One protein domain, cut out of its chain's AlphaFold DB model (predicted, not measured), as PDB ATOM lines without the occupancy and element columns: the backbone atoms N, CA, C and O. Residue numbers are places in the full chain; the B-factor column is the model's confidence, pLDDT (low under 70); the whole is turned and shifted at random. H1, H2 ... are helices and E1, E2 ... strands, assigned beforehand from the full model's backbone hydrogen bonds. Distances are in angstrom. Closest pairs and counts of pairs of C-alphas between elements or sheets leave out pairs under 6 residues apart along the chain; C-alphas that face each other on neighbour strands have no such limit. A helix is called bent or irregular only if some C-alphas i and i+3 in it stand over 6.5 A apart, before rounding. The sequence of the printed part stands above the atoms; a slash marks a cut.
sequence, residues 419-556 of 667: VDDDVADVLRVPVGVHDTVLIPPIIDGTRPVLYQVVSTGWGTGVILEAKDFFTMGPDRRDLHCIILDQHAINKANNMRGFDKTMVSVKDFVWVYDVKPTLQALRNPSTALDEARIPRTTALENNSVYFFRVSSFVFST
ATOM      1  N   VAL A 419     121.278  92.311  60.539       94.81
ATOM      2  CA  VAL A 419     121.807  93.026  59.373       94.81
ATOM      3  C   VAL A 419     120.964  94.289  59.190       94.81
ATOM      4  O   VAL A 419     119.741  94.187  59.090       94.81
ATOM      5  N   ASP A 420     121.593  95.467  59.170       91.88
ATOM      6  CA  ASP A 420     120.911  96.712  58.796       91.88
ATOM      7  C   ASP A 420     120.873  96.797  57.264       91.88
ATOM      8  O   ASP A 420     121.911  96.972  56.628       91.88
ATOM      9  N   ASP A 421     119.691  96.619  56.666       89.69
ATOM     10  CA  ASP A 421     119.506  96.799  55.220       89.69
ATOM     11  C   ASP A 421     119.828  98.253  54.844       89.69
ATOM     12  O   ASP A 421     119.143  99.179  55.302       89.69
ATOM     13  N   ASP A 422     120.852  98.460  54.012       87.06
ATOM     14  CA  ASP A 422     121.182  99.800  53.541       87.06
ATOM     15  C   ASP A 422     120.052 100.355  52.660       87.06
ATOM     16  O   ASP A 422     119.381  99.660  51.899       87.06
ATOM     17  N   VAL A 423     119.839 101.652  52.815       92.19
ATOM     18  CA  VAL A 423     118.811 102.459  52.167       92.19
ATOM     19  C   VAL A 423     119.435 103.621  51.390       92.19
ATOM     20  O   VAL A 423     118.698 104.494  50.929       92.19
ATOM     21  N   ALA A 424     120.768 103.661  51.246       89.81
ATOM     22  CA  ALA A 424     121.533 104.687  50.532       89.81
ATOM     23  C   ALA A 424     120.979 104.997  49.130       89.81
ATOM     24  O   ALA A 424     120.812 106.176  48.802       89.81
ATOM     25  N   ASP A 425     120.598 103.961  48.377       93.00
ATOM     26  CA  ASP A 425     120.047 104.058  47.017       93.00
ATOM     27  C   ASP A 425     118.615 104.620  46.959       93.00
ATOM     28  O   ASP A 425     118.154 105.064  45.905       93.00
ATOM     29  N   VAL A 426     117.880 104.631  48.080       96.00
ATOM     30  CA  VAL A 426     116.511 105.165  48.113       96.00
ATOM     31  C   VAL A 426     116.546 106.692  48.082       96.00
ATOM     32  O   VAL A 426     117.090 107.332  48.986       96.00
ATOM     33  N   LEU A 427     115.913 107.281  47.063       96.75
ATOM     34  CA  LEU A 427     115.818 108.732  46.876       96.75
ATOM     35  C   LEU A 427     115.323 109.440  48.145       96.75
ATOM     36  O   LEU A 427     114.339 109.030  48.760       96.75
ATOM     37  N   ARG A 428     115.989 110.534  48.521       96.62
ATOM     38  CA  ARG A 428     115.647 111.325  49.710       96.62
ATOM     39  C   ARG A 428     114.469 112.267  49.437       96.62
ATOM     40  O   ARG A 428     114.426 112.892  48.381       96.62
ATOM     41  N   VAL A 429     113.568 112.414  50.410       95.56
ATOM     42  CA  VAL A 429     112.472 113.403  50.384       95.56
ATOM     43  C   VAL A 429     113.032 114.818  50.127       95.56
ATOM     44  O   VAL A 429     113.937 115.237  50.859       95.56
ATOM     45  N   PRO A 430     112.526 115.564  49.122       94.69
ATOM     46  CA  PRO A 430     112.946 116.941  48.863       94.69
ATOM     47  C   PRO A 430     112.549 117.920  49.978       94.69
ATOM     48  O   PRO A 430     111.590 117.702  50.717       94.69
ATOM     49  N   VAL A 431     113.263 119.045  50.060       91.25
ATOM     50  CA  VAL A 431     112.907 120.166  50.949       91.25
ATOM     51  C   VAL A 431     111.527 120.717  50.560       91.25
ATOM     52  O   VAL A 431     111.210 120.823  49.376       91.25
ATOM     53  N   GLY A 432     110.700 121.041  51.554       89.75
ATOM     54  CA  GLY A 432     109.311 121.482  51.394       89.75
ATOM     55  C   GLY A 432     108.279 120.360  51.195       89.75
ATOM     56  O   GLY A 432     107.083 120.634  51.269       89.75
ATOM     57  N   VAL A 433     108.696 119.104  50.985       91.44
ATOM     58  CA  VAL A 433     107.776 117.965  50.807       91.44
ATOM     59  C   VAL A 433     107.436 117.329  52.158       91.44
ATOM     60  O   VAL A 433     108.320 116.941  52.926       91.44
ATOM     61  N   HIS A 434     106.139 117.212  52.452       91.69
ATOM     62  CA  HIS A 434     105.635 116.684  53.722       91.69
ATOM     63  C   HIS A 434     104.316 115.912  53.539       91.69
ATOM     64  O   HIS A 434     103.234 116.389  53.884       91.69
ATOM     65  N   ASP A 435     104.410 114.711  52.967       92.50
ATOM     66  CA  ASP A 435     103.253 113.843  52.724       92.50
ATOM     67  C   ASP A 435     102.662 113.291  54.031       92.50
ATOM     68  O   ASP A 435     103.374 112.741  54.876       92.50
ATOM     69  N   THR A 436     101.342 113.426  54.175       93.12
ATOM     70  CA  THR A 436     100.579 113.175  55.407       93.12
ATOM     71  C   THR A 436      99.290 112.408  55.089       93.12
ATOM     72  O   THR A 436      98.670 112.646  54.051       93.12
ATOM     73  N   VAL A 437      98.880 111.472  55.952       91.88
ATOM     74  CA  VAL A 437      97.669 110.649  55.770       91.88
ATOM     75  C   VAL A 437      96.840 110.588  57.051       91.88
ATOM     76  O   VAL A 437      97.381 110.418  58.140       91.88
ATOM     77  N   LEU A 438      95.513 110.676  56.920       86.50
ATOM     78  CA  LEU A 438      94.581 110.531  58.048       86.50
ATOM     79  C   LEU A 438      94.463 109.062  58.483       86.50
ATOM     80  O   LEU A 438      94.601 108.724  59.660       86.50
ATOM     81  N   ILE A 439      94.217 108.184  57.508       88.81
ATOM     82  CA  ILE A 439      94.083 106.737  57.690       88.81
ATOM     83  C   ILE A 439      95.388 106.082  57.221       88.81
ATOM     84  O   ILE A 439      95.792 106.309  56.079       88.81
ATOM     85  N   PRO A 440      96.056 105.262  58.052       87.50
ATOM     86  CA  PRO A 440      97.269 104.576  57.636       87.50
ATOM     87  C   PRO A 440      96.955 103.486  56.595       87.50
ATOM     88  O   PRO A 440      96.099 102.631  56.859       87.50
ATOM     89  N   PRO A 441      97.656 103.441  55.446       87.38
ATOM     90  CA  PRO A 441      97.522 102.335  54.503       87.38
ATOM     91  C   PRO A 441      97.979 101.011  55.134       87.38
ATOM     92  O   PRO A 441      98.892 100.980  55.963       87.38
ATOM     93  N   ILE A 442      97.367  99.898  54.727       90.50
ATOM     94  CA  ILE A 442      97.857  98.554  55.064       90.50
ATOM     95  C   ILE A 442      98.918  98.184  54.027       90.50
ATOM     96  O   ILE A 442      98.640  98.234  52.832       90.50
ATOM     97  N   ILE A 443     100.116  97.817  54.476       89.62
ATOM     98  CA  ILE A 443     101.271  97.550  53.607       89.62
ATOM     99  C   ILE A 443     101.742  96.131  53.891       89.62
ATOM    100  O   ILE A 443     102.058  95.820  55.033       89.62
ATOM    101  N   ASP A 444     101.724  95.252  52.890       88.19
ATOM    102  CA  ASP A 444     102.130  93.841  53.020       88.19
ATOM    103  C   ASP A 444     101.417  93.100  54.176       88.19
ATOM    104  O   ASP A 444     101.997  92.308  54.915       88.19
ATOM    105  N   GLY A 445     100.133  93.422  54.385       88.19
ATOM    106  CA  GLY A 445      99.315  92.938  55.509       88.19
ATOM    107  C   GLY A 445      99.627  93.589  56.865       88.19
ATOM    108  O   GLY A 445      98.854  93.436  57.810       88.19
ATOM    109  N   THR A 446     100.712  94.355  56.960       90.50
ATOM    110  CA  THR A 446     101.147  95.063  58.163       90.50
ATOM    111  C   THR A 446     100.372  96.364  58.360       90.50
ATOM    112  O   THR A 446     100.168  97.154  57.434       90.50
ATOM    113  N   ARG A 447      99.972  96.603  59.613       91.75
ATOM    114  CA  ARG A 447      99.466  97.888  60.097       91.75
ATOM    115  C   ARG A 447     100.466  98.560  61.042       91.75
ATOM    116  O   ARG A 447     101.189  97.852  61.753       91.75
ATOM    117  N   PRO A 448     100.505  99.902  61.055       96.44
ATOM    118  CA  PRO A 448     101.361 100.663  61.945       96.44
ATOM    119  C   PRO A 448     100.731 100.878  63.323       96.44
ATOM    120  O   PRO A 448      99.519 100.767  63.512       96.44
ATOM    121  N   VAL A 449     101.575 101.275  64.269       97.62
ATOM    122  CA  VAL A 449     101.189 101.810  65.581       97.62
ATOM    123  C   VAL A 449     101.361 103.331  65.607       97.62
ATOM    124  O   VAL A 449     102.151 103.885  64.840       97.62
ATOM    125  N   LEU A 450     100.625 104.018  66.483       97.44
ATOM    126  CA  LEU A 450     100.643 105.473  66.562       97.44
ATOM    127  C   LEU A 450     101.698 105.974  67.552       97.44
ATOM    128  O   LEU A 450     101.685 105.657  68.745       97.44
ATOM    129  N   TYR A 451     102.563 106.840  67.045       97.75
ATOM    130  CA  TYR A 451     103.498 107.650  67.811       97.75
ATOM    131  C   TYR A 451     103.182 109.141  67.632       97.75
ATOM    132  O   TYR A 451     102.451 109.532  66.722       97.75
ATOM    133  N   GLN A 452     103.741 109.990  68.492       95.69
ATOM    134  CA  GLN A 452     103.667 111.448  68.371       95.69
ATOM    135  C   GLN A 452     105.044 112.073  68.579       95.69
ATOM    136  O   GLN A 452     105.801 111.636  69.442       95.69
ATOM    137  N   VAL A 453     105.366 113.111  67.814       94.62
ATOM    138  CA  VAL A 453     106.607 113.874  67.963       94.62
ATOM    139  C   VAL A 453     106.587 114.631  69.290       94.62
ATOM    140  O   VAL A 453     105.713 115.466  69.528       94.62
ATOM    141  N   VAL A 454     107.578 114.373  70.139       90.56
ATOM    142  CA  VAL A 454     107.717 114.987  71.473       90.56
ATOM    143  C   VAL A 454     108.942 115.886  71.608       90.56
ATOM    144  O   VAL A 454     108.987 116.732  72.498       90.56
ATOM    145  N   SER A 455     109.915 115.765  70.700       88.88
ATOM    146  CA  SER A 455     111.031 116.709  70.598       88.88
ATOM    147  C   SER A 455     111.591 116.767  69.181       88.88
ATOM    148  O   SER A 455     111.933 115.745  68.588       88.88
ATOM    149  N   THR A 456     111.759 117.982  68.661       88.81
ATOM    150  CA  THR A 456     112.499 118.258  67.421       88.81
ATOM    151  C   THR A 456     113.974 118.599  67.682       88.81
ATOM    152  O   THR A 456     114.722 118.868  66.744       88.81
ATOM    153  N   GLY A 457     114.445 118.553  68.936       82.06
ATOM    154  CA  GLY A 457     115.821 118.912  69.313       82.06
ATOM    155  C   GLY A 457     116.903 117.902  68.902       82.06
ATOM    156  O   GLY A 457     118.087 118.231  68.914       82.06
ATOM    157  N   TRP A 458     116.523 116.683  68.511       82.50
ATOM    158  CA  TRP A 458     117.456 115.576  68.277       82.50
ATOM    159  C   TRP A 458     118.156 115.648  66.908       82.50
ATOM    160  O   TRP A 458     117.654 115.130  65.911       82.50
ATOM    161  N   GLY A 459     119.321 116.301  66.838       86.56
ATOM    162  CA  GLY A 459     120.208 116.282  65.663       86.56
ATOM    163  C   GLY A 459     119.495 116.617  64.343       86.56
ATOM    164  O   GLY A 459     118.872 117.672  64.211       86.56
ATOM    165  N   THR A 460     119.542 115.703  63.370       85.81
ATOM    166  CA  THR A 460     118.820 115.787  62.079       85.81
ATOM    167  C   THR A 460     117.451 115.087  62.069       85.81
ATOM    168  O   THR A 460     116.743 115.159  61.063       85.81
ATOM    169  N   GLY A 461     117.064 114.437  63.171       93.12
ATOM    170  CA  GLY A 461     115.817 113.684  63.332       93.12
ATOM    171  C   GLY A 461     114.855 114.299  64.356       93.12
ATOM    172  O   GLY A 461     114.969 115.472  64.715       93.12
ATOM    173  N   VAL A 462     113.906 113.504  64.841       94.44
ATOM    174  CA  VAL A 462     112.967 113.854  65.917       94.44
ATOM    175  C   VAL A 462     112.794 112.676  66.881       94.44
ATOM    176  O   VAL A 462     113.049 111.527  66.519       94.44
ATOM    177  N   ILE A 463     112.360 112.953  68.110       94.69
ATOM    178  CA  ILE A 463     112.007 111.933  69.106       94.69
ATOM    179  C   ILE A 463     110.491 111.744  69.100       94.69
ATOM    180  O   ILE A 463     109.736 112.722  69.134       94.69
ATOM    181  N   LEU A 464     110.068 110.484  69.081       96.25
ATOM    182  CA  LEU A 464     108.678 110.047  69.084       96.25
ATOM    183  C   LEU A 464     108.312 109.376  70.418       96.25
ATOM    184  O   LEU A 464     109.117 108.601  70.920       96.25
ATOM    185  N   GLU A 465     107.102 109.602  70.940       94.81
ATOM    186  CA  GLU A 465     106.503 108.904  72.099       94.81
ATOM    187  C   GLU A 465     105.300 108.047  71.664       94.81
ATOM    188  O   GLU A 465     104.458 108.499  70.879       94.81
ATOM    189  N   ALA A 466     105.206 106.812  72.167       95.94
ATOM    190  CA  ALA A 466     104.123 105.876  71.850       95.94
ATOM    191  C   ALA A 466     102.765 106.344  72.407       95.94
ATOM    192  O   ALA A 466     102.661 106.749  73.569       95.94
ATOM    193  N   LYS A 467     101.694 106.251  71.603       95.06
ATOM    194  CA  LYS A 467     100.351 106.751  71.973       95.06
ATOM    195  C   LYS A 467      99.389 105.704  72.521       95.06
ATOM    196  O   LYS A 467      98.433 106.091  73.195       95.06
ATOM    197  N   ASP A 468      99.706 104.423  72.360       95.56
ATOM    198  CA  ASP A 468      99.051 103.309  73.052       95.56
ATOM    199  C   ASP A 468      99.968 102.713  74.135       95.56
ATOM    200  O   ASP A 468     101.078 102.262  73.838       95.56
ATOM    201  N   PHE A 469      99.490 102.647  75.381       94.81
ATOM    202  CA  PHE A 469     100.183 102.029  76.512       94.81
ATOM    203  C   PHE A 469     100.506 100.557  76.274       94.81
ATOM    204  O   PHE A 469     101.516 100.084  76.794       94.81
ATOM    205  N   PHE A 470      99.701  99.832  75.490       96.69
ATOM    206  CA  PHE A 470     100.005  98.437  75.177       96.69
ATOM    207  C   PHE A 470     101.258  98.294  74.298       96.69
ATOM    208  O   PHE A 470     101.885  97.244  74.324       96.69
ATOM    209  N   THR A 471     101.705  99.344  73.596       96.88
ATOM    210  CA  THR A 471     102.951  99.308  72.800       96.88
ATOM    211  C   THR A 471     104.166  99.019  73.681       96.88
ATOM    212  O   THR A 471     105.004  98.199  73.322       96.88
ATOM    213  N   MET A 472     104.224  99.644  74.861       94.06
ATOM    214  CA  MET A 472     105.392  99.620  75.751       94.06
ATOM    215  C   MET A 472     105.170  98.892  77.086       94.06
ATOM    216  O   MET A 472     106.114  98.386  77.688       94.06
ATOM    217  N   GLY A 473     103.938  98.850  77.595       89.94
ATOM    218  CA  GLY A 473     103.628  98.281  78.905       89.94
ATOM    219  C   GLY A 473     103.320  96.781  78.839       89.94
ATOM    220  O   GLY A 473     102.697  96.337  77.875       89.94
ATOM    221  N   PRO A 474     103.681  95.981  79.860       91.25
ATOM    222  CA  PRO A 474     104.529  96.313  81.014       91.25
ATOM    223  C   PRO A 474     106.044  96.307  80.728       91.25
ATOM    224  O   PRO A 474     106.807  96.892  81.488       91.25
ATOM    225  N   ASP A 475     106.471  95.601  79.683       93.06
ATOM    226  CA  ASP A 475     107.790  94.960  79.548       93.06
ATOM    227  C   ASP A 475     108.663  95.504  78.402       93.06
ATOM    228  O   ASP A 475     109.841  95.164  78.305       93.06
ATOM    229  N   ARG A 476     108.107  96.362  77.543       95.19
ATOM    230  CA  ARG A 476     108.740  96.892  76.326       95.19
ATOM    231  C   ARG A 476     108.975  98.400  76.421       95.19
ATOM    232  O   ARG A 476     108.640  99.151  75.509       95.19
ATOM    233  N   ARG A 477     109.558  98.872  77.531       93.12
ATOM    234  CA  ARG A 477     109.908 100.302  77.707       93.12
ATOM    235  C   ARG A 477     110.896 100.812  76.654       93.12
ATOM    236  O   ARG A 477     110.863 101.989  76.328       93.12
ATOM    237  N   ASP A 478     111.664  99.910  76.047       95.69
ATOM    238  CA  ASP A 478     112.454 100.146  74.833       95.69
ATOM    239  C   ASP A 478     111.641 100.704  73.640       95.69
ATOM    240  O   ASP A 478     112.222 101.335  72.761       95.69
ATOM    241  N   LEU A 479     110.311 100.533  73.627       96.88
ATOM    242  CA  LEU A 479     109.377 101.122  72.657       96.88
ATOM    243  C   LEU A 479     108.653 102.385  73.165       96.88
ATOM    244  O   LEU A 479     107.806 102.913  72.454       96.88
ATOM    245  N   HIS A 480     108.915 102.876  74.386       93.56
ATOM    246  CA  HIS A 480     108.232 104.077  74.902       93.56
ATOM    247  C   HIS A 480     108.552 105.300  74.044       93.56
ATOM    248  O   HIS A 480     107.637 105.950  73.532       93.56
ATOM    249  N   CYS A 481     109.846 105.559  73.851       94.31
ATOM    250  CA  CYS A 481     110.330 106.605  72.965       94.31
ATOM    251  C   CYS A 481     111.335 106.044  71.957       94.31
ATOM    252  O   CYS A 481     112.253 105.318  72.336       94.31
ATOM    253  N   ILE A 482     111.197 106.435  70.689       96.56
ATOM    254  CA  ILE A 482     112.054 105.995  69.574       96.56
ATOM    255  C   ILE A 482     112.490 107.193  68.718       96.56
ATOM    256  O   ILE A 482     111.859 108.251  68.747       96.56
ATOM    257  N   ILE A 483     113.573 107.042  67.954       96.69
ATOM    258  CA  ILE A 483     114.087 108.101  67.066       96.69
ATOM    259  C   ILE A 483     113.491 107.955  65.660       96.69
ATOM    260  O   ILE A 483     113.479 106.862  65.107       96.69
ATOM    261  N   LEU A 484     113.072 109.055  65.037       97.69
ATOM    262  CA  LEU A 484     112.784 109.134  63.602       97.69
ATOM    263  C   LEU A 484     113.859 110.002  62.928       97.69
ATOM    264  O   LEU A 484     113.994 111.181  63.256       97.69
ATOM    265  N   ASP A 485     114.651 109.423  62.023       95.12
ATOM    266  CA  ASP A 485     115.822 110.062  61.402       95.12
ATOM    267  C   ASP A 485     115.743 110.129  59.859       95.12
ATOM    268  O   ASP A 485     114.737 109.783  59.242       95.12
ATOM    269  N   GLN A 486     116.818 110.610  59.227       94.75
ATOM    270  CA  GLN A 486     116.924 110.809  57.774       94.75
ATOM    271  C   GLN A 486     117.159 109.512  56.962       94.75
ATOM    272  O   GLN A 486     117.410 109.591  55.758       94.75
ATOM    273  N   HIS A 487     117.092 108.336  57.595       95.12
ATOM    274  CA  HIS A 487     117.231 107.021  56.961       95.12
ATOM    275  C   HIS A 487     115.925 106.213  56.955       95.12
ATOM    276  O   HIS A 487     115.800 105.280  56.168       95.12
ATOM    277  N   ALA A 488     114.940 106.573  57.782       97.00
ATOM    278  CA  ALA A 488     113.624 105.938  57.767       97.00
ATOM    279  C   ALA A 488     112.900 106.154  56.420       97.00
ATOM    280  O   ALA A 488     113.040 107.209  55.801       97.00
ATOM    281  N   ILE A 489     112.093 105.189  55.974       97.44
ATOM    282  CA  ILE A 489     111.330 105.269  54.716       97.44
ATOM    283  C   ILE A 489     109.925 105.829  54.966       97.44
ATOM    284  O   ILE A 489     109.135 105.210  55.685       97.44
ATOM    285  N   ASN A 490     109.585 106.950  54.326       96.75
ATOM    286  CA  ASN A 490     108.210 107.440  54.272       96.75
ATOM    287  C   ASN A 490     107.417 106.593  53.265       96.75
ATOM    288  O   ASN A 490     107.705 106.576  52.073       96.75
ATOM    289  N   LYS A 491     106.399 105.877  53.735       96.00
ATOM    290  CA  LYS A 491     105.586 104.953  52.939       96.00
ATOM    291  C   LYS A 491     104.457 105.623  52.143       96.00
ATOM    292  O   LYS A 491     103.827 104.939  51.344       96.00
ATOM    293  N   ALA A 492     104.219 106.930  52.298       94.19
ATOM    294  CA  ALA A 492     103.301 107.666  51.418       94.19
ATOM    295  C   ALA A 492     103.899 107.910  50.022       94.19
ATOM    296  O   ALA A 492     103.182 107.849  49.028       94.19
ATOM    297  N   ASN A 493     105.211 108.153  49.949       94.12
ATOM    298  CA  ASN A 493     105.935 108.462  48.710       94.12
ATOM    299  C   ASN A 493     107.059 107.452  48.379       94.12
ATOM    300  O   ASN A 493     107.643 107.514  47.302       94.12
ATOM    301  N   ASN A 494     107.337 106.502  49.281       95.44
ATOM    302  CA  ASN A 494     108.434 105.523  49.231       95.44
ATOM    303  C   ASN A 494     109.846 106.138  49.156       95.44
ATOM    304  O   ASN A 494     110.786 105.491  48.696       95.44
ATOM    305  N   MET A 495     110.006 107.367  49.651       97.00
ATOM    306  CA  MET A 495     111.280 108.084  49.721       97.00
ATOM    307  C   MET A 495     111.897 108.013  51.127       97.00
ATOM    308  O   MET A 495     111.223 107.739  52.123       97.00
ATOM    309  N   ARG A 496     113.199 108.286  51.223       96.75
ATOM    310  CA  ARG A 496     113.971 108.242  52.471       96.75
ATOM    311  C   ARG A 496     113.983 109.586  53.204       96.75
ATOM    312  O   ARG A 496     114.194 110.638  52.602       96.75
ATOM    313  N   GLY A 497     113.855 109.541  54.525       95.81
ATOM    314  CA  GLY A 497     113.895 110.703  55.406       95.81
ATOM    315  C   GLY A 497     112.646 111.578  55.303       95.81
ATOM    316  O   GLY A 497     111.565 111.122  54.936       95.81
ATOM    317  N   PHE A 498     112.793 112.843  55.690       96.31
ATOM    318  CA  PHE A 498     111.722 113.841  55.716       96.31
ATOM    319  C   PHE A 498     112.316 115.249  55.832       96.31
ATOM    320  O   PHE A 498     113.406 115.415  56.395       96.31
ATOM    321  N   ASP A 499     111.587 116.276  55.392       93.75
ATOM    322  CA  ASP A 499     111.946 117.649  55.746       93.75
ATOM    323  C   ASP A 499     111.603 117.928  57.217       93.75
ATOM    324  O   ASP A 499     110.440 118.045  57.607       93.75
ATOM    325  N   LYS A 500     112.642 118.049  58.047       91.62
ATOM    326  CA  LYS A 500     112.526 118.345  59.478       91.62
ATOM    327  C   LYS A 500     111.959 119.744  59.766       91.62
ATOM    328  O   LYS A 500     111.450 119.950  60.862       91.62
ATOM    329  N   THR A 501     112.018 120.689  58.826       87.19
ATOM    330  CA  THR A 501     111.434 122.032  59.010       87.19
ATOM    331  C   THR A 501     109.902 122.011  59.006       87.19
ATOM    332  O   THR A 501     109.283 122.835  59.671       87.19
ATOM    333  N   MET A 502     109.298 121.013  58.352       90.06
ATOM    334  CA  MET A 502     107.845 120.821  58.269       90.06
ATOM    335  C   MET A 502     107.261 120.033  59.461       90.06
ATOM    336  O   MET A 502     106.036 119.946  59.606       90.06
ATOM    337  N   VAL A 503     108.119 119.453  60.313       91.75
ATOM    338  CA  VAL A 503     107.737 118.567  61.427       91.75
ATOM    339  C   VAL A 503     107.673 119.315  62.753       91.75
ATOM    340  O   VAL A 503     108.624 119.975  63.172       91.75
ATOM    341  N   SER A 504     106.572 119.117  63.464       88.12
ATOM    342  CA  SER A 504     106.248 119.774  64.723       88.12
ATOM    343  C   SER A 504     106.211 118.820  65.900       88.12
ATOM    344  O   SER A 504     105.779 117.680  65.776       88.12
ATOM    345  N   VAL A 505     106.516 119.338  67.091       88.25
ATOM    346  CA  VAL A 505     106.043 118.719  68.337       88.25
ATOM    347  C   VAL A 505     104.509 118.645  68.294       88.25
ATOM    348  O   VAL A 505     103.865 119.594  67.852       88.25
ATOM    349  N   LYS A 506     103.943 117.526  68.759       90.50
ATOM    350  CA  LYS A 506     102.530 117.102  68.672       90.50
ATOM    351  C   LYS A 506     102.049 116.521  67.335       90.50
ATOM    352  O   LYS A 506     100.930 116.004  67.328       90.50
ATOM    353  N   ASP A 507     102.849 116.501  66.268       93.56
ATOM    354  CA  ASP A 507     102.491 115.755  65.048       93.56
ATOM    355  C   ASP A 507     102.414 114.252  65.321       93.56
ATOM    356  O   ASP A 507     103.241 113.718  66.065       93.56
ATOM    357  N   PHE A 508     101.468 113.550  64.694       95.81
ATOM    358  CA  PHE A 508     101.415 112.092  64.768       95.81
ATOM    359  C   PHE A 508     102.225 111.432  63.656       95.81
ATOM    360  O   PHE A 508     102.358 111.957  62.549       95.81
ATOM    361  N   VAL A 509     102.746 110.249  63.967       97.44
ATOM    362  CA  VAL A 509     103.499 109.394  63.055       97.44
ATOM    363  C   VAL A 509     102.959 107.977  63.174       97.44
ATOM    364  O   VAL A 509     102.972 107.380  64.251       97.44
ATOM    365  N   TRP A 510     102.508 107.428  62.054       97.75
ATOM    366  CA  TRP A 510     102.192 106.016  61.910       97.75
ATOM    367  C   TRP A 510     103.491 105.252  61.658       97.75
ATOM    368  O   TRP A 510     104.104 105.427  60.610       97.75
ATOM    369  N   VAL A 511     103.930 104.429  62.612       98.50
ATOM    370  CA  VAL A 511     105.190 103.667  62.543       98.50
ATOM    371  C   VAL A 511     104.892 102.205  62.225       98.50
ATOM    372  O   VAL A 511     104.187 101.537  62.982       98.50
ATOM    373  N   TYR A 512     105.430 101.708  61.111       97.94
ATOM    374  CA  TYR A 512     105.240 100.330  60.651       97.94
ATOM    375  C   TYR A 512     106.267  99.402  61.297       97.94
ATOM    376  O   TYR A 512     105.879  98.421  61.924       97.94
ATOM    377  N   ASP A 513     107.556  99.732  61.209       97.44
ATOM    378  CA  ASP A 513     108.651  98.913  61.739       97.44
ATOM    379  C   ASP A 513     109.782  99.772  62.316       97.44
ATOM    380  O   ASP A 513     109.855 100.988  62.110       97.44
ATOM    381  N   VAL A 514     110.695  99.114  63.028       98.31
ATOM    382  CA  VAL A 514     111.849  99.721  63.702       98.31
ATOM    383  C   VAL A 514     113.143  98.970  63.386       98.31
ATOM    384  O   VAL A 514     113.127  97.763  63.151       98.31
ATOM    385  N   LYS A 515     114.261  99.695  63.418       97.94
ATOM    386  CA  LYS A 515     115.638  99.186  63.358       97.94
ATOM    387  C   LYS A 515     116.366  99.538  64.665       97.94
ATOM    388  O   LYS A 515     115.956 100.496  65.327       97.94
ATOM    389  N   PRO A 516     117.430  98.827  65.071       98.06
ATOM    390  CA  PRO A 516     118.273  99.283  66.171       98.06
ATOM    391  C   PRO A 516     118.951 100.620  65.827       98.06
ATOM    392  O   PRO A 516     119.145 100.966  64.659       98.06
ATOM    393  N   THR A 517     119.319 101.395  66.845       96.69
ATOM    394  CA  THR A 517     120.198 102.562  66.675       96.69
ATOM    395  C   THR A 517     121.657 102.130  66.507       96.69
ATOM    396  O   THR A 517     122.045 101.036  66.911       96.69
ATOM    397  N   LEU A 518     122.517 103.020  65.998       94.25
ATOM    398  CA  LEU A 518     123.969 102.778  65.955       94.25
ATOM    399  C   LEU A 518     124.582 102.529  67.349       94.25
ATOM    400  O   LEU A 518     125.614 101.875  67.449       94.25
ATOM    401  N   GLN A 519     123.958 103.022  68.426       94.44
ATOM    402  CA  GLN A 519     124.376 102.716  69.797       94.44
ATOM    403  C   GLN A 519     123.969 101.292  70.198       94.44
ATOM    404  O   GLN A 519     124.798 100.561  70.736       94.44
ATOM    405  N   ALA A 520     122.742 100.873  69.871       97.19
ATOM    406  CA  ALA A 520     122.270  99.507  70.093       97.19
ATOM    407  C   ALA A 520     123.018  98.465  69.245       97.19
ATOM    408  O   ALA A 520     123.247  97.364  69.721       97.19
ATOM    409  N   LEU A 521     123.470  98.811  68.035       96.88
ATOM    410  CA  LEU A 521     124.341  97.945  67.227       96.88
ATOM    411  C   LEU A 521     125.757  97.800  67.808       96.88
ATOM    412  O   LEU A 521     126.389  96.767  67.619       96.88
ATOM    413  N   ARG A 522     126.269  98.825  68.505       96.88
ATOM    414  CA  ARG A 522     127.614  98.808  69.110       96.88
ATOM    415  C   ARG A 522     127.647  98.119  70.474       96.88
ATOM    416  O   ARG A 522     128.564  97.354  70.729       96.88
ATOM    417  N   ASN A 523     126.671  98.403  71.340       97.06
ATOM    418  CA  ASN A 523     126.580  97.858  72.700       97.06
ATOM    419  C   ASN A 523     125.130  97.422  73.009       97.06
ATOM    420  O   ASN A 523     124.433  98.131  73.743       97.06
ATOM    421  N   PRO A 524     124.653  96.280  72.465       97.50
ATOM    422  CA  PRO A 524     123.244  95.884  72.527       97.50
ATOM    423  C   PRO A 524     122.643  95.862  73.937       97.50
ATOM    424  O   PRO A 524     121.632  96.517  74.184       97.50
ATOM    425  N   SER A 525     123.273  95.154  74.881       97.81
ATOM    426  CA  SER A 525     122.736  94.983  76.238       97.81
ATOM    427  C   SER A 525     122.672  96.306  77.005       97.81
ATOM    428  O   SER A 525     121.620  96.664  77.526       97.81
ATOM    429  N   THR A 526     123.763  97.080  77.003       97.19
ATOM    430  CA  THR A 526     123.829  98.384  77.681       97.19
ATOM    431  C   THR A 526     122.791  99.352  77.121       97.19
ATOM    432  O   THR A 526     122.028  99.939  77.883       97.19
ATOM    433  N   ALA A 527     122.680  99.449  75.792       97.06
ATOM    434  CA  ALA A 527     121.696 100.318  75.155       97.06
ATOM    435  C   ALA A 527     120.245  99.895  75.448       97.06
ATOM    436  O   ALA A 527     119.356 100.746  75.467       97.06
ATOM    437  N   LEU A 528     119.988  98.600  75.672       97.38
ATOM    438  CA  LEU A 528     118.670  98.092  76.053       97.38
ATOM    439  C   LEU A 528     118.314  98.461  77.495       97.38
ATOM    440  O   LEU A 528     117.200  98.923  77.746       97.38
ATOM    441  N   ASP A 529     119.247  98.266  78.424       95.81
ATOM    442  CA  ASP A 529     119.048  98.586  79.837       95.81
ATOM    443  C   ASP A 529     118.859 100.097  80.029       95.81
ATOM    444  O   ASP A 529     117.890 100.525  80.660       95.81
ATOM    445  N   GLU A 530     119.703 100.918  79.391       94.25
ATOM    446  CA  GLU A 530     119.595 102.382  79.412       94.25
ATOM    447  C   GLU A 530     118.292 102.880  78.759       94.25
ATOM    448  O   GLU A 530     117.618 103.751  79.313       94.25
ATOM    449  N   ALA A 531     117.868 102.299  77.628       93.50
ATOM    450  CA  ALA A 531     116.606 102.663  76.972       93.50
ATOM    451  C   ALA A 531     115.350 102.254  77.765       93.50
ATOM    452  O   ALA A 531     114.260 102.753  77.480       93.50
ATOM    453  N   ARG A 532     115.477 101.365  78.760       92.75
ATOM    454  CA  ARG A 532     114.379 100.926  79.642       92.75
ATOM    455  C   ARG A 532     114.271 101.725  80.941       92.75
ATOM    456  O   ARG A 532     113.276 101.565  81.663       92.75
ATOM    457  N   ILE A 533     115.238 102.599  81.234       88.94
ATOM    458  CA  ILE A 533     115.182 103.519  82.376       88.94
ATOM    459  C   ILE A 533     113.938 104.417  82.233       88.94
ATOM    460  O   ILE A 533     113.744 105.040  81.187       88.94
ATOM    461  N   PRO A 534     113.063 104.503  83.256       82.25
ATOM    462  CA  PRO A 534     111.911 105.390  83.207       82.25
ATOM    463  C   PRO A 534     112.373 106.847  83.255       82.25
ATOM    464  O   PRO A 534     112.910 107.311  84.260       82.25
ATOM    465  N   ARG A 535     112.140 107.562  82.157       75.31
ATOM    466  CA  ARG A 535     112.518 108.970  81.987       75.31
ATOM    467  C   ARG A 535     111.596 109.894  82.785       75.31
ATOM    468  O   ARG A 535     110.498 109.495  83.177       75.31
ATOM    469  N   THR A 536     112.009 111.142  82.993       65.62
ATOM    470  CA  THR A 536     111.155 112.180  83.603       65.62
ATOM    471  C   THR A 536     110.576 113.145  82.569       65.62
ATOM    472  O   THR A 536     109.481 113.661  82.769       65.62
ATOM    473  N   THR A 537     111.264 113.346  81.440       66.44
ATOM    474  CA  THR A 537     110.814 114.122  80.275       66.44
ATOM    475  C   THR A 537     111.364 113.525  78.971       66.44
ATOM    476  O   THR A 537     112.428 112.911  78.958       66.44
ATOM    477  N   ALA A 538     110.712 113.781  77.830       57.66
ATOM    478  CA  ALA A 538     111.287 113.463  76.514       57.66
ATOM    479  C   ALA A 538     112.340 114.489  76.020       57.66
ATOM    480  O   ALA A 538     112.796 114.405  74.881       57.66
ATOM    481  N   LEU A 539     112.718 115.464  76.860       65.94
ATOM    482  CA  LEU A 539     113.738 116.486  76.581       65.94
ATOM    483  C   LEU A 539     115.108 116.146  77.199       65.94
ATOM    484  O   LEU A 539     116.056 116.923  77.088       65.94
ATOM    485  N   GLU A 540     115.230 114.977  77.831       69.31
ATOM    486  CA  GLU A 540     116.492 114.419  78.319       69.31
ATOM    487  C   GLU A 540     117.400 114.053  77.131       69.31
ATOM    488  O   GLU A 540     117.431 112.910  76.681       69.31
ATOM    489  N   ASN A 541     118.152 115.029  76.610       65.19
ATOM    490  CA  ASN A 541     119.045 114.877  75.448       65.19
ATOM    491  C   ASN A 541     120.162 113.830  75.634       65.19
ATOM    492  O   ASN A 541     120.747 113.395  74.650       65.19
ATOM    493  N   ASN A 542     120.436 113.407  76.871       74.06
ATOM    494  CA  ASN A 542     121.377 112.327  77.184       74.06
ATOM    495  C   ASN A 542     120.701 110.938  77.189       74.06
ATOM    496  O   ASN A 542     121.334 109.950  77.547       74.06
ATOM    497  N   SER A 543     119.411 110.855  76.839       84.31
ATOM    498  CA  SER A 543     118.672 109.593  76.767       84.31
ATOM    499  C   SER A 543     119.241 108.669  75.702       84.31
ATOM    500  O   SER A 543     119.437 109.070  74.555       84.31
ATOM    501  N   VAL A 544     119.364 107.395  76.054       92.38
ATOM    502  CA  VAL A 544     119.694 106.321  75.120       92.38
ATOM    503  C   VAL A 544     118.412 105.710  74.557       92.38
ATOM    504  O   VAL A 544     117.392 105.596  75.242       92.38
ATOM    505  N   TYR A 545     118.452 105.353  73.275       94.31
ATOM    506  CA  TYR A 545     117.331 104.800  72.522       94.31
ATOM    507  C   TYR A 545     117.772 103.493  71.876       94.31
ATOM    508  O   TYR A 545     118.739 103.481  71.110       94.31
ATOM    509  N   PHE A 546     117.050 102.403  72.138       97.75
ATOM    510  CA  PHE A 546     117.350 101.135  71.478       97.75
ATOM    511  C   PHE A 546     116.941 101.167  69.999       97.75
ATOM    512  O   PHE A 546     117.697 100.723  69.139       97.75
ATOM    513  N   PHE A 547     115.774 101.746  69.697       98.25
ATOM    514  CA  PHE A 547     115.188 101.749  68.357       98.25
ATOM    515  C   PHE A 547     115.183 103.119  67.672       98.25
ATOM    516  O   PHE A 547     114.885 104.157  68.276       98.25
ATOM    517  N   ARG A 548     115.395 103.074  66.355       97.50
ATOM    518  CA  ARG A 548     114.928 104.076  65.396       97.50
ATOM    519  C   ARG A 548     113.803 103.508  64.529       97.50
ATOM    520  O   ARG A 548     113.661 102.297  64.382       97.50
ATOM    521  N   VAL A 549     113.008 104.382  63.935       98.38
ATOM    522  CA  VAL A 549     111.984 104.041  62.943       98.38
ATOM    523  C   VAL A 549     112.642 103.505  61.667       98.38
ATOM    524  O   VAL A 549     113.608 104.083  61.181       98.38
ATOM    525  N   SER A 550     112.095 102.422  61.113       97.56
ATOM    526  CA  SER A 550     112.454 101.890  59.790       97.56
ATOM    527  C   SER A 550     111.544 102.463  58.699       97.56
ATOM    528  O   SER A 550     111.997 102.886  57.638       97.56
ATOM    529  N   SER A 551     110.240 102.501  58.976       97.44
ATOM    530  CA  SER A 551     109.174 102.730  57.999       97.44
ATOM    531  C   SER A 551     108.003 103.471  58.656       97.44
ATOM    532  O   SER A 551     107.551 103.090  59.738       97.44
ATOM    533  N   PHE A 552     107.514 104.548  58.032       98.00
ATOM    534  CA  PHE A 552     106.505 105.433  58.635       98.00
ATOM    535  C   PHE A 552     105.632 106.183  57.625       98.00
ATOM    536  O   PHE A 552     105.952 106.220  56.444       98.00
ATOM    537  N   VAL A 553     104.575 106.846  58.105       97.25
ATOM    538  CA  VAL A 553     103.905 107.972  57.423       97.25
ATOM    539  C   VAL A 553     103.516 109.034  58.464       97.25
ATOM    540  O   VAL A 553     103.211 108.687  59.606       97.25
ATOM    541  N   PHE A 554     103.520 110.323  58.110       96.56
ATOM    542  CA  PHE A 554     102.981 111.376  58.983       96.56
ATOM    543  C   PHE A 554     101.447 111.382  59.009       96.56
ATOM    544  O   PHE A 554     100.787 110.993  58.049       96.56
ATOM    545  N   SER A 555     100.888 111.868  60.114       94.44
ATOM    546  CA  SER A 555      99.469 112.188  60.275       94.44
ATOM    547  C   SER A 555      99.352 113.514  61.033       94.44
ATOM    548  O   SER A 555      99.026 113.567  62.222       94.44
ATOM    549  N   THR A 556      99.693 114.604  60.354       90.62
ATOM    550  CA  THR A 556      99.666 115.970  60.900       90.62
ATOM    551  C   THR A 556      98.261 116.392  61.339       90.62
ATOM    552  O   THR A 556      97.324 116.220  60.559       90.62
TER     553      THR A 556
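What this domain is: This is residues 419 to 556 of the 667 residues of an uncharacterized protein of Ancylostoma ceylanicum (UniProt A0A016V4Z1). Little regular structure is here, but the core is a small, nearly closed barrel: one antiparallel sheet, E3 E2 E1 E4 E5, curls until E3 comes back to E5. H2 and H3 lie beyond one end of E4. Along the chain, 138 printed residues include E1 E2 H1 E3 E4 H2 H3 E5, mixed class, 51 residues in named elements; compact, radius of gyration of the C-alphas 14.2 A, spans 35 by 32 by 29 A.

Where its parts are: Find E1, residues 449 to 455, from C-alpha 449 at (101.189, 101.810, 65.581), 18.5 A long. E2 is 462 to 466, E3 481 to 484, E4 508 to 516, 21.2 A. E5, 547 to 555, 20.5 A, ends at (99.469, 112.188, 60.275). H1 is 469 to 472, H2 518 to 522, H3 524 to 531.

How they stand to each other: In this folded sheet, bent back into two leaves, E3 E2 face E4 E5, with E1 as hinge. The closest C-alphas of E3 and E5, Ile 483 and Arg 548, are 4.4 A apart. Within hydrogen-bond range find N 482 and O 464, 3.0 A, in E3 and E2; N 452 and O 465, 2.9 A, in hairpin E1 and E2; N 451 and O 509, 2.9 A, in E1 and E4; N 512 and O 551, 2.9 A, in E4 and E5. H2 and H3 graze the sheet and touch only at the corner, closest C-alphas Ala 520 and Ala 527, 5.2 A; H1 only just grazes it, with 5 pairs of C-alphas within 10 A. Each O i to N i+4 pair in H2 and H3 is within range; H1 is too short for one.

The domain as a whole: The farthest C-alphas, Val 431 and Pro 474, are 39.3 A apart. The printed part has no cut; the links E3 to E4 and H3 to E5 are long. Residues 536 to 541 have pLDDT under 70.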